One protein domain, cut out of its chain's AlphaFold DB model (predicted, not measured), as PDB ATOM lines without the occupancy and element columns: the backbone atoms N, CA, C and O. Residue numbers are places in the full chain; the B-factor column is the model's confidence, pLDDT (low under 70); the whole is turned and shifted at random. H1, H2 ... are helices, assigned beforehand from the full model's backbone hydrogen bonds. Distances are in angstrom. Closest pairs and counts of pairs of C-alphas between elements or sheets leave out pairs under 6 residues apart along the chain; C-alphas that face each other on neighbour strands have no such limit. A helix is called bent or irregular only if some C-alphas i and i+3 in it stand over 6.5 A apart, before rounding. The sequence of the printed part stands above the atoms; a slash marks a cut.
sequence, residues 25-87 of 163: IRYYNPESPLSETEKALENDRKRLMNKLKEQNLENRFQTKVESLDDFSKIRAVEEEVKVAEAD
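This is residues 25 to 87 of the 163 residues of an uncharacterized protein of Streptococcus pyogenes (UniProt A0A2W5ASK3). Two long helices, H2 and H4, lie side by side and run the same way, and the shorter H3 folds back alongside them in the opposite direction, the three centres making a triangle. At one end a small tail with the four-residue H1 extends away from this group, and its residues 27 to 32 stick out. The printed part has 63 residues, with four named helices in the order H1, H2, H3, H4 and no named strand; its class is all helix. The whole is only just loose, close to compact, with a radius of gyration of the C-alphas of 13.1 A, and it spans 42 by 19 by 17 A.

Find C-alpha 25 at (-34.501, 42.571, -42.976); here H1 begins, residues 25 to 28. After seven residues, look for C-alpha 36 at (-32.457, 41.165, -29.441), where H2 begins; it holds residues 36 to 54 and is 27.1 A long from first to last C-alpha. H3 follows as residues 58 to 66, 11.0 A long. It is irregular, with C-alphas 60 and 63 standing 7.8 A apart. H4 takes residues 71 to 87, 24.8 A long, and ends at C-alpha 87, (2.787, 47.566, -25.083).

Start at H1, which is apart from H2, H3 and H4. Go on to H2, which touches H3 with residues 45 to 52 alone; the closest C-alphas, those of Leu 52 and Glu 58, are 5.0 A apart. These two helices form a hairpin, at a shallow tilt of 7 degrees, opposite ways. H3 and H4 form a second hairpin, at a shallow tilt of 11 degrees, opposite ways. They only just touch, with 3 pairs of C-alphas within 8 A; H4 touches H3 with residues 74 to 77 alone, and the closest C-alphas of the two helices are those of Val 65 and Val 77, 7.5 A apart. H2 and H4 touch too, at a shallow tilt of 9 degrees, the same way; their closest C-alphas, those of Leu 41 and Phe 71, are 6.6 A apart. Along the backbones of H2 and H4 you will find every O i to N i+4 pair within hydrogen-bond range, in H3 3 of 5, and H1 is too short for such a pair.

The two C-alphas farthest apart are those of Asn 29 and Asp 87, at 42.4 A. The printed part has no cut. The links from H2 to H3 and from H3 to H4 are tight, the link from H1 to H2 is short, and no link is long. The mean pLDDT of the printed part is 74.7; look for values under 70 in the B-factor column at residues 25 to 34, 71 to 72 and 84 to 87.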
ATOM      1  N   ILE A  25     -33.411  41.590 -42.891       58.28
ATOM      2  CA  ILE A  25     -34.501  42.571 -42.976       58.28
ATOM      3  C   ILE A  25     -33.984  44.008 -42.813       58.28
ATOM      4  O   ILE A  25     -34.411  44.901 -43.546       58.28
ATOM      5  N   ARG A  26     -33.004  44.239 -41.932       61.94
ATOM      6  CA  ARG A  26     -32.429  45.575 -41.712       61.94
ATOM      7  C   ARG A  26     -31.553  46.070 -42.856       61.94
ATOM      8  O   ARG A  26     -31.394  47.275 -43.020       61.94
ATOM      9  N   TYR A  27     -31.010  45.155 -43.661       59.00
ATOM     10  CA  TYR A  27     -30.261  45.514 -44.867       59.00
ATOM     11  C   TYR A  27     -31.148  46.242 -45.892       59.00
ATOM     12  O   TYR A  27     -30.659  47.107 -46.610       59.00
ATOM     13  N   TYR A  28     -32.449  45.928 -45.921       57.53
ATOM     14  CA  TYR A  28     -33.429  46.542 -46.824       57.53
ATOM     15  C   TYR A  28     -34.311  47.596 -46.145       57.53
ATOM     16  O   TYR A  28     -34.846  48.462 -46.831       57.53
ATOM     17  N   ASN A  29     -34.452  47.551 -44.816       67.69
ATOM     18  CA  ASN A  29     -35.179  48.555 -44.044       67.69
ATOM     19  C   ASN A  29     -34.396  48.971 -42.779       67.69
ATOM     20  O   ASN A  29     -34.561  48.356 -41.718       67.69
ATOM     21  N   PRO A  30     -33.561  50.023 -42.867       65.06
ATOM     22  CA  PRO A  30     -32.746  50.513 -41.752       65.06
ATOM     23  C   PRO A  30     -33.558  50.974 -40.530       65.06
ATOM     24  O   PRO A  30     -33.037  50.961 -39.415       65.06
ATOM     25  N   GLU A  31     -34.827  51.353 -40.727       64.69
ATOM     26  CA  GLU A  31     -35.739  51.820 -39.671       64.69
ATOM     27  C   GLU A  31     -36.421  50.672 -38.909       64.69
ATOM     28  O   GLU A  31     -37.101  50.902 -37.909       64.69
ATOM     29  N   SER A  32     -36.217  49.419 -39.337       67.31
ATOM     30  CA  SER A  32     -36.771  48.256 -38.645       67.31
ATOM     31  C   SER A  32     -36.250  48.175 -37.199       67.31
ATOM     32  O   SER A  32     -35.047  48.387 -36.955       67.31
ATOM     33  N   PRO A  33     -37.119  47.829 -36.226       69.62
ATOM     34  CA  PRO A  33     -36.702  47.617 -34.847       69.62
ATOM     35  C   PRO A  33     -35.596  46.560 -34.782       69.62
ATOM     36  O   PRO A  33     -35.648  45.549 -35.482       69.62
ATOM     37  N   LEU A  34     -34.588  46.829 -33.952       68.00
ATOM     38  CA  LEU A  34     -33.459  45.926 -33.733       68.00
ATOM     39  C   LEU A  34     -33.946  44.605 -33.132       68.00
ATOM     40  O   LEU A  34     -34.708  44.618 -32.156       68.00
ATOM     41  N   SER A  35     -33.443  43.485 -33.648       74.56
ATOM     42  CA  SER A  35     -33.576  42.195 -32.968       74.56
ATOM     43  C   SER A  35     -32.837  42.218 -31.623       74.56
ATOM     44  O   SER A  35     -31.952  43.042 -31.384       74.56
ATOM     45  N   GLU A  36     -33.166  41.290 -30.723       76.12
ATOM     46  CA  GLU A  36     -32.457  41.165 -29.441       76.12
ATOM     47  C   GLU A  36     -30.949  40.935 -29.630       76.12
ATOM     48  O   GLU A  36     -30.138  41.495 -28.894       76.12
ATOM     49  N   THR A  37     -30.564  40.189 -30.671       72.12
ATOM     50  CA  THR A  37     -29.163  39.950 -31.038       72.12
ATOM     51  C   THR A  37     -28.460  41.204 -31.558       72.12
ATOM     52  O   THR A  37     -27.309  41.446 -31.198       72.12
ATOM     53  N   GLU A  38     -29.136  42.039 -32.352       71.69
ATOM     54  CA  GLU A  38     -28.583  43.314 -32.827       71.69
ATOM     55  C   GLU A  38     -28.431  44.320 -31.675       71.69
ATOM     56  O   GLU A  38     -27.411  45.004 -31.586       71.69
ATOM     57  N   LYS A  39     -29.394  44.361 -30.741       79.06
ATOM     58  CA  LYS A  39     -29.293  45.173 -29.513       79.06
ATOM     59  C   LYS A  39     -28.122  44.736 -28.636       79.06
ATOM     60  O   LYS A  39     -27.398  45.584 -28.118       79.06
ATOM     61  N   ALA A  40     -27.925  43.427 -28.468       78.62
ATOM     62  CA  ALA A  40     -26.798  42.887 -27.711       78.62
ATOM     63  C   ALA A  40     -25.452  43.291 -28.340       78.62
ATOM     64  O   ALA A  40     -24.568  43.766 -27.631       78.62
ATOM     65  N   LEU A  41     -25.332  43.212 -29.671       79.75
ATOM     66  CA  LEU A  41     -24.129  43.641 -30.387       79.75
ATOM     67  C   LEU A  41     -23.863  45.145 -30.213       79.75
ATOM     68  O   LEU A  41     -22.726  45.555 -29.984       79.75
ATOM     69  N   GLU A  42     -24.897  45.983 -30.310       80.62
ATOM     70  CA  GLU A  42     -24.752  47.429 -30.129       80.62
ATOM     71  C   GLU A  42     -24.316  47.783 -28.697       80.62
ATOM     72  O   GLU A  42     -23.455  48.647 -28.499       80.62
ATOM     73  N   ASN A  43     -24.853  47.077 -27.699       84.50
ATOM     74  CA  ASN A  43     -24.435  47.217 -26.307       84.50
ATOM     75  C   ASN A  43     -22.971  46.806 -26.107       84.50
ATOM     76  O   ASN A  43     -22.228  47.526 -25.437       84.50
ATOM     77  N   ASP A  44     -22.525  45.711 -26.725       81.94
ATOM     78  CA  ASP A  44     -21.128  45.281 -26.640       81.94
ATOM     79  C   ASP A  44     -20.177  46.246 -27.359       81.94
ATOM     80  O   ASP A  44     -19.113  46.562 -26.823       81.94
ATOM     81  N   ARG A  45     -20.569  46.812 -28.510       82.94
ATOM     82  CA  ARG A  45     -19.804  47.887 -29.171       82.94
ATOM     83  C   ARG A  45     -19.667  49.114 -28.267       82.94
ATOM     84  O   ARG A  45     -18.566  49.644 -28.126       82.94
ATOM     85  N   LYS A  46     -20.756  49.553 -27.622       85.56
ATOM     86  CA  LYS A  46     -20.733  50.676 -26.665       85.56
ATOM     87  C   LYS A  46     -19.832  50.371 -25.469       85.56
ATOM     88  O   LYS A  46     -19.021  51.210 -25.083       85.56
ATOM     89  N   ARG A  47     -19.915  49.157 -24.919       86.50
ATOM     90  CA  ARG A  47     -19.050  48.703 -23.823       86.50
ATOM     91  C   ARG A  47     -17.575  48.694 -24.230       86.50
ATOM     92  O   ARG A  47     -16.738  49.149 -23.455       86.50
ATOM     93  N   LEU A  48     -17.258  48.214 -25.430       84.19
ATOM     94  CA  LEU A  48     -15.897  48.200 -25.963       84.19
ATOM     95  C   LEU A  48     -15.361  49.620 -26.186       84.19
ATOM     96  O   LEU A  48     -14.238  49.911 -25.782       84.19
ATOM     97  N   MET A  49     -16.172  50.528 -26.741       84.44
ATOM     98  CA  MET A  49     -15.798  51.942 -26.879       84.44
ATOM     99  C   MET A  49     -15.545  52.615 -25.531       84.44
ATOM    100  O   MET A  49     -14.588  53.373 -25.404       84.44
ATOM    101  N   ASN A  50     -16.348  52.320 -24.507       86.00
ATOM    102  CA  ASN A  50     -16.120  52.865 -23.169       86.00
ATOM    103  C   ASN A  50     -14.800  52.358 -22.563       86.00
ATOM    104  O   ASN A  50     -14.023  53.169 -22.068       86.00
ATOM    105  N   LYS A  51     -14.481  51.061 -22.697       82.56
ATOM    106  CA  LYS A  51     -13.162  50.525 -22.298       82.56
ATOM    107  C   LYS A  51     -12.015  51.225 -23.043       82.56
ATOM    108  O   LYS A  51     -11.017  51.611 -22.444       82.56
ATOM    109  N   LEU A  52     -12.165  51.432 -24.351       82.31
ATOM    110  CA  LEU A  52     -11.172  52.126 -25.177       82.31
ATOM    111  C   LEU A  52     -10.975  53.591 -24.765       82.31
ATOM    112  O   LEU A  52      -9.847  54.089 -24.819       82.31
ATOM    113  N   LYS A  53     -12.045  54.273 -24.343       83.56
ATOM    114  CA  LYS A  53     -11.991  55.633 -23.785       83.56
ATOM    115  C   LYS A  53     -11.215  55.676 -22.480       83.56
ATOM    116  O   LYS A  53     -10.278  56.459 -22.368       83.56
ATOM    117  N   GLU A  54     -11.544  54.794 -21.537       81.44
ATOM    118  CA  GLU A  54     -10.836  54.672 -20.252       81.44
ATOM    119  C   GLU A  54      -9.325  54.456 -20.446       81.44
ATOM    120  O   GLU A  54      -8.506  54.939 -19.667       81.44
ATOM    121  N   GLN A  55      -8.944  53.780 -21.530       75.00
ATOM    122  CA  GLN A  55      -7.558  53.449 -21.848       75.00
ATOM    123  C   GLN A  55      -6.862  54.440 -22.792       75.00
ATOM    124  O   GLN A  55      -5.707  54.212 -23.177       75.00
ATOM    125  N   ASN A  56      -7.520  55.536 -23.191       77.12
ATOM    126  CA  ASN A  56      -7.020  56.485 -24.195       77.12
ATOM    127  C   ASN A  56      -6.567  55.781 -25.494       77.12
ATOM    128  O   ASN A  56      -5.450  55.982 -25.985       77.12
ATOM    129  N   LEU A  57      -7.393  54.864 -26.000       77.88
ATOM    130  CA  LEU A  57      -7.186  54.108 -27.240       77.88
ATOM    131  C   LEU A  57      -8.295  54.351 -28.279       77.88
ATOM    132  O   LEU A  57      -8.190  53.841 -29.393       77.88
ATOM    133  N   GLU A  58      -9.313  55.154 -27.948       80.50
ATOM    134  CA  GLU A  58     -10.476  55.444 -28.800       80.50
ATOM    135  C   GLU A  58     -10.082  55.812 -30.235       80.50
ATOM    136  O   GLU A  58     -10.439  55.092 -31.162       80.50
ATOM    137  N   ASN A  59      -9.249  56.840 -30.419       76.19
ATOM    138  CA  ASN A  59      -8.861  57.335 -31.747       76.19
ATOM    139  C   ASN A  59      -8.219  56.266 -32.650       76.19
ATOM    140  O   ASN A  59      -8.269  56.375 -33.871       76.19
ATOM    141  N   ARG A  60      -7.592  55.234 -32.066       73.81
ATOM    142  CA  ARG A  60      -6.923  54.162 -32.818       73.81
ATOM    143  C   ARG A  60      -7.889  53.055 -33.243       73.81
ATOM    144  O   ARG A  60      -7.651  52.404 -34.255       73.81
ATOM    145  N   PHE A  61      -8.950  52.828 -32.471       79.19
ATOM    146  CA  PHE A  61      -9.856  51.694 -32.654       79.19
ATOM    147  C   PHE A  61     -11.285  52.095 -33.041       79.19
ATOM    148  O   PHE A  61     -12.050  51.217 -33.427       79.19
ATOM    149  N   GLN A  62     -11.636  53.382 -33.017       77.94
ATOM    150  CA  GLN A  62     -12.989  53.889 -33.270       77.94
ATOM    151  C   GLN A  62     -13.592  53.354 -34.576       77.94
ATOM    152  O   GLN A  62     -14.596  52.646 -34.542       77.94
ATOM    153  N   THR A  63     -12.935  53.586 -35.718       74.31
ATOM    154  CA  THR A  63     -13.414  53.113 -37.031       74.31
ATOM    155  C   THR A  63     -13.567  51.593 -37.072       74.31
ATOM    156  O   THR A  63     -14.486  51.057 -37.692       74.31
ATOM    157  N   LYS A  64     -12.683  50.872 -36.372       76.31
ATOM    158  CA  LYS A  64     -12.713  49.412 -36.314       76.31
ATOM    159  C   LYS A  64     -13.902  48.923 -35.494       76.31
ATOM    160  O   LYS A  64     -14.593  48.023 -35.958       76.31
ATOM    161  N   VAL A  65     -14.182  49.548 -34.348       78.38
ATOM    162  CA  VAL A  65     -15.325  49.217 -33.482       78.38
ATOM    163  C   VAL A  65     -16.663  49.565 -34.135       78.38
ATOM    164  O   VAL A  65     -17.603  48.770 -34.076       78.38
ATOM    165  N   GLU A  66     -16.746  50.700 -34.826       76.94
ATOM    166  CA  GLU A  66     -17.943  51.113 -35.572       76.94
ATOM    167  C   GLU A  66     -18.293  50.118 -36.699       76.94
ATOM    168  O   GLU A  66     -19.472  49.872 -36.976       76.94
ATOM    169  N   SER A  67     -17.282  49.461 -37.281       75.25
ATOM    170  CA  SER A  67     -17.436  48.474 -38.363       75.25
ATOM    171  C   SER A  67     -17.812  47.041 -37.926       75.25
ATOM    172  O   SER A  67     -17.994  46.174 -38.780       75.25
ATOM    173  N   LEU A  68     -17.940  46.754 -36.621       78.75
ATOM    174  CA  LEU A  68     -18.069  45.380 -36.087       78.75
ATOM    175  C   LEU A  68     -19.448  44.747 -36.275       78.75
ATOM    176  O   LEU A  68     -20.286  44.803 -35.384       78.75
ATOM    177  N   ASP A  69     -19.734  44.132 -37.410       72.88
ATOM    178  CA  ASP A  69     -21.028  43.500 -37.733       72.88
ATOM    179  C   ASP A  69     -21.274  42.097 -37.132       72.88
ATOM    180  O   ASP A  69     -22.334  41.508 -37.366       72.88
ATOM    181  N   ASP A  70     -20.324  41.575 -36.354       71.69
ATOM    182  CA  ASP A  70     -20.362  40.244 -35.739       71.69
ATOM    183  C   ASP A  70     -19.616  40.250 -34.387       71.69
ATOM    184  O   ASP A  70     -18.585  40.910 -34.223       71.69
ATOM    185  N   PHE A  71     -20.124  39.477 -33.425       68.88
ATOM    186  CA  PHE A  71     -19.503  39.204 -32.129       68.88
ATOM    187  C   PHE A  71     -18.116  38.558 -32.255       68.88
ATOM    188  O   PHE A  71     -17.237  38.819 -31.434       68.88
ATOM    189  N   SER A  72     -17.875  37.755 -33.296       66.62
ATOM    190  CA  SER A  72     -16.554  37.161 -33.551       66.62
ATOM    191  C   SER A  72     -15.470  38.230 -33.752       66.62
ATOM    192  O   SER A  72     -14.348  38.099 -33.255       66.62
ATOM    193  N   LYS A  73     -15.828  39.346 -34.400       71.62
ATOM    194  CA  LYS A  73     -14.935  40.483 -34.644       71.62
ATOM    195  C   LYS A  73     -14.715  41.328 -33.385       71.62
ATOM    196  O   LYS A  73     -13.640  41.903 -33.238       71.62
ATOM    197  N   ILE A  74     -15.680  41.366 -32.456       74.81
ATOM    198  CA  ILE A  74     -15.519  42.024 -31.144       74.81
ATOM    199  C   ILE A  74     -14.366  41.390 -30.373       74.81
ATOM    200  O   ILE A  74     -13.483  42.104 -29.902       74.81
ATOM    201  N   ARG A  75     -14.323  40.054 -30.306       72.38
ATOM    202  CA  ARG A  75     -13.256  39.336 -29.598       72.38
ATOM    203  C   ARG A  75     -11.871  39.619 -30.184       72.38
ATOM    204  O   ARG A  75     -10.926  39.819 -29.431       72.38
ATOM    205  N   ALA A  76     -11.763  39.687 -31.511       72.94
ATOM    206  CA  ALA A  76     -10.510  40.031 -32.181       72.94
ATOM    207  C   ALA A  76     -10.033  41.449 -31.816       72.94
ATOM    208  O   ALA A  76      -8.858  41.650 -31.518       72.94
ATOM    209  N   VAL A  77     -10.945  42.428 -31.772       78.00
ATOM    210  CA  VAL A  77     -10.596  43.785 -31.326       78.00
ATOM    211  C   VAL A  77     -10.217  43.803 -29.845       78.00
ATOM    212  O   VAL A  77      -9.241  44.454 -29.494       78.00
ATOM    213  N   GLU A  78     -10.910  43.065 -28.975       76.56
ATOM    214  CA  GLU A  78     -10.523  42.955 -27.560       76.56
ATOM    215  C   GLU A  78      -9.112  42.374 -27.372       76.56
ATOM    216  O   GLU A  78      -8.377  42.817 -26.490       76.56
ATOM    217  N   GLU A  79      -8.706  41.402 -28.190       72.88
ATOM    218  CA  GLU A  79      -7.345  40.856 -28.161       72.88
ATOM    219  C   GLU A  79      -6.303  41.882 -28.628       72.88
ATOM    220  O   GLU A  79      -5.271  42.045 -27.976       72.88
ATOM    221  N   GLU A  80      -6.580  42.644 -29.687       72.56
ATOM    222  CA  GLU A  80      -5.691  43.726 -30.135       72.56
ATOM    223  C   GLU A  80      -5.556  44.853 -29.105       72.56
ATOM    224  O   GLU A  80      -4.470  45.411 -28.926       72.56
ATOM    225  N   VAL A  81      -6.643  45.174 -28.400       77.69
ATOM    226  CA  VAL A  81      -6.639  46.156 -27.312       77.69
ATOM    227  C   VAL A  81      -5.754  45.680 -26.165       77.69
ATOM    228  O   VAL A  81      -4.887  46.433 -25.727       77.69
ATOM    229  N   LYS A  82      -5.856  44.404 -25.765       74.88
ATOM    230  CA  LYS A  82      -4.965  43.813 -24.750       74.88
ATOM    231  C   LYS A  82      -3.491  43.882 -25.147       74.88
ATOM    232  O   LYS A  82      -2.645  44.154 -24.300       74.88
ATOM    233  N   VAL A  83      -3.169  43.654 -26.422       72.19
ATOM    234  CA  VAL A  83      -1.789  43.793 -26.918       72.19
ATOM    235  C   VAL A  83      -1.331  45.252 -26.832       72.19
ATOM    236  O   VAL A  83      -0.250  45.526 -26.318       72.19
ATOM    237  N   ALA A  84      -2.172  46.205 -27.246       69.12
ATOM    238  CA  ALA A  84      -1.852  47.629 -27.155       69.12
ATOM    239  C   ALA A  84      -1.688  48.117 -25.701       69.12
ATOM    240  O   ALA A  84      -0.837  48.966 -25.425       69.12
ATOM    241  N   GLU A  85      -2.474  47.588 -24.762       68.88
ATOM    242  CA  GLU A  85      -2.312  47.824 -23.324       68.88
ATOM    243  C   GLU A  85      -0.999  47.246 -22.788       68.88
ATOM    244  O   GLU A  85      -0.287  47.920 -22.037       68.88
ATOM    245  N   ALA A  86      -0.659  46.017 -23.181       69.00
ATOM    246  CA  ALA A  86       0.592  45.375 -22.792       69.00
ATOM    247  C   ALA A  86       1.802  46.184 -23.286       69.00
ATOM    248  O   ALA A  86       2.732  46.420 -22.517       69.00
ATOM    249  N   ASP A  87       1.747  46.699 -24.517       66.31
ATOM    250  CA  ASP A  87       2.787  47.566 -25.083       66.31
ATOM    251  C   ASP A  87       2.894  48.908 -24.341       66.31
ATOM    252  O   ASP A  87       3.998  49.346 -24.005       66.31
TER     253      ASP A  87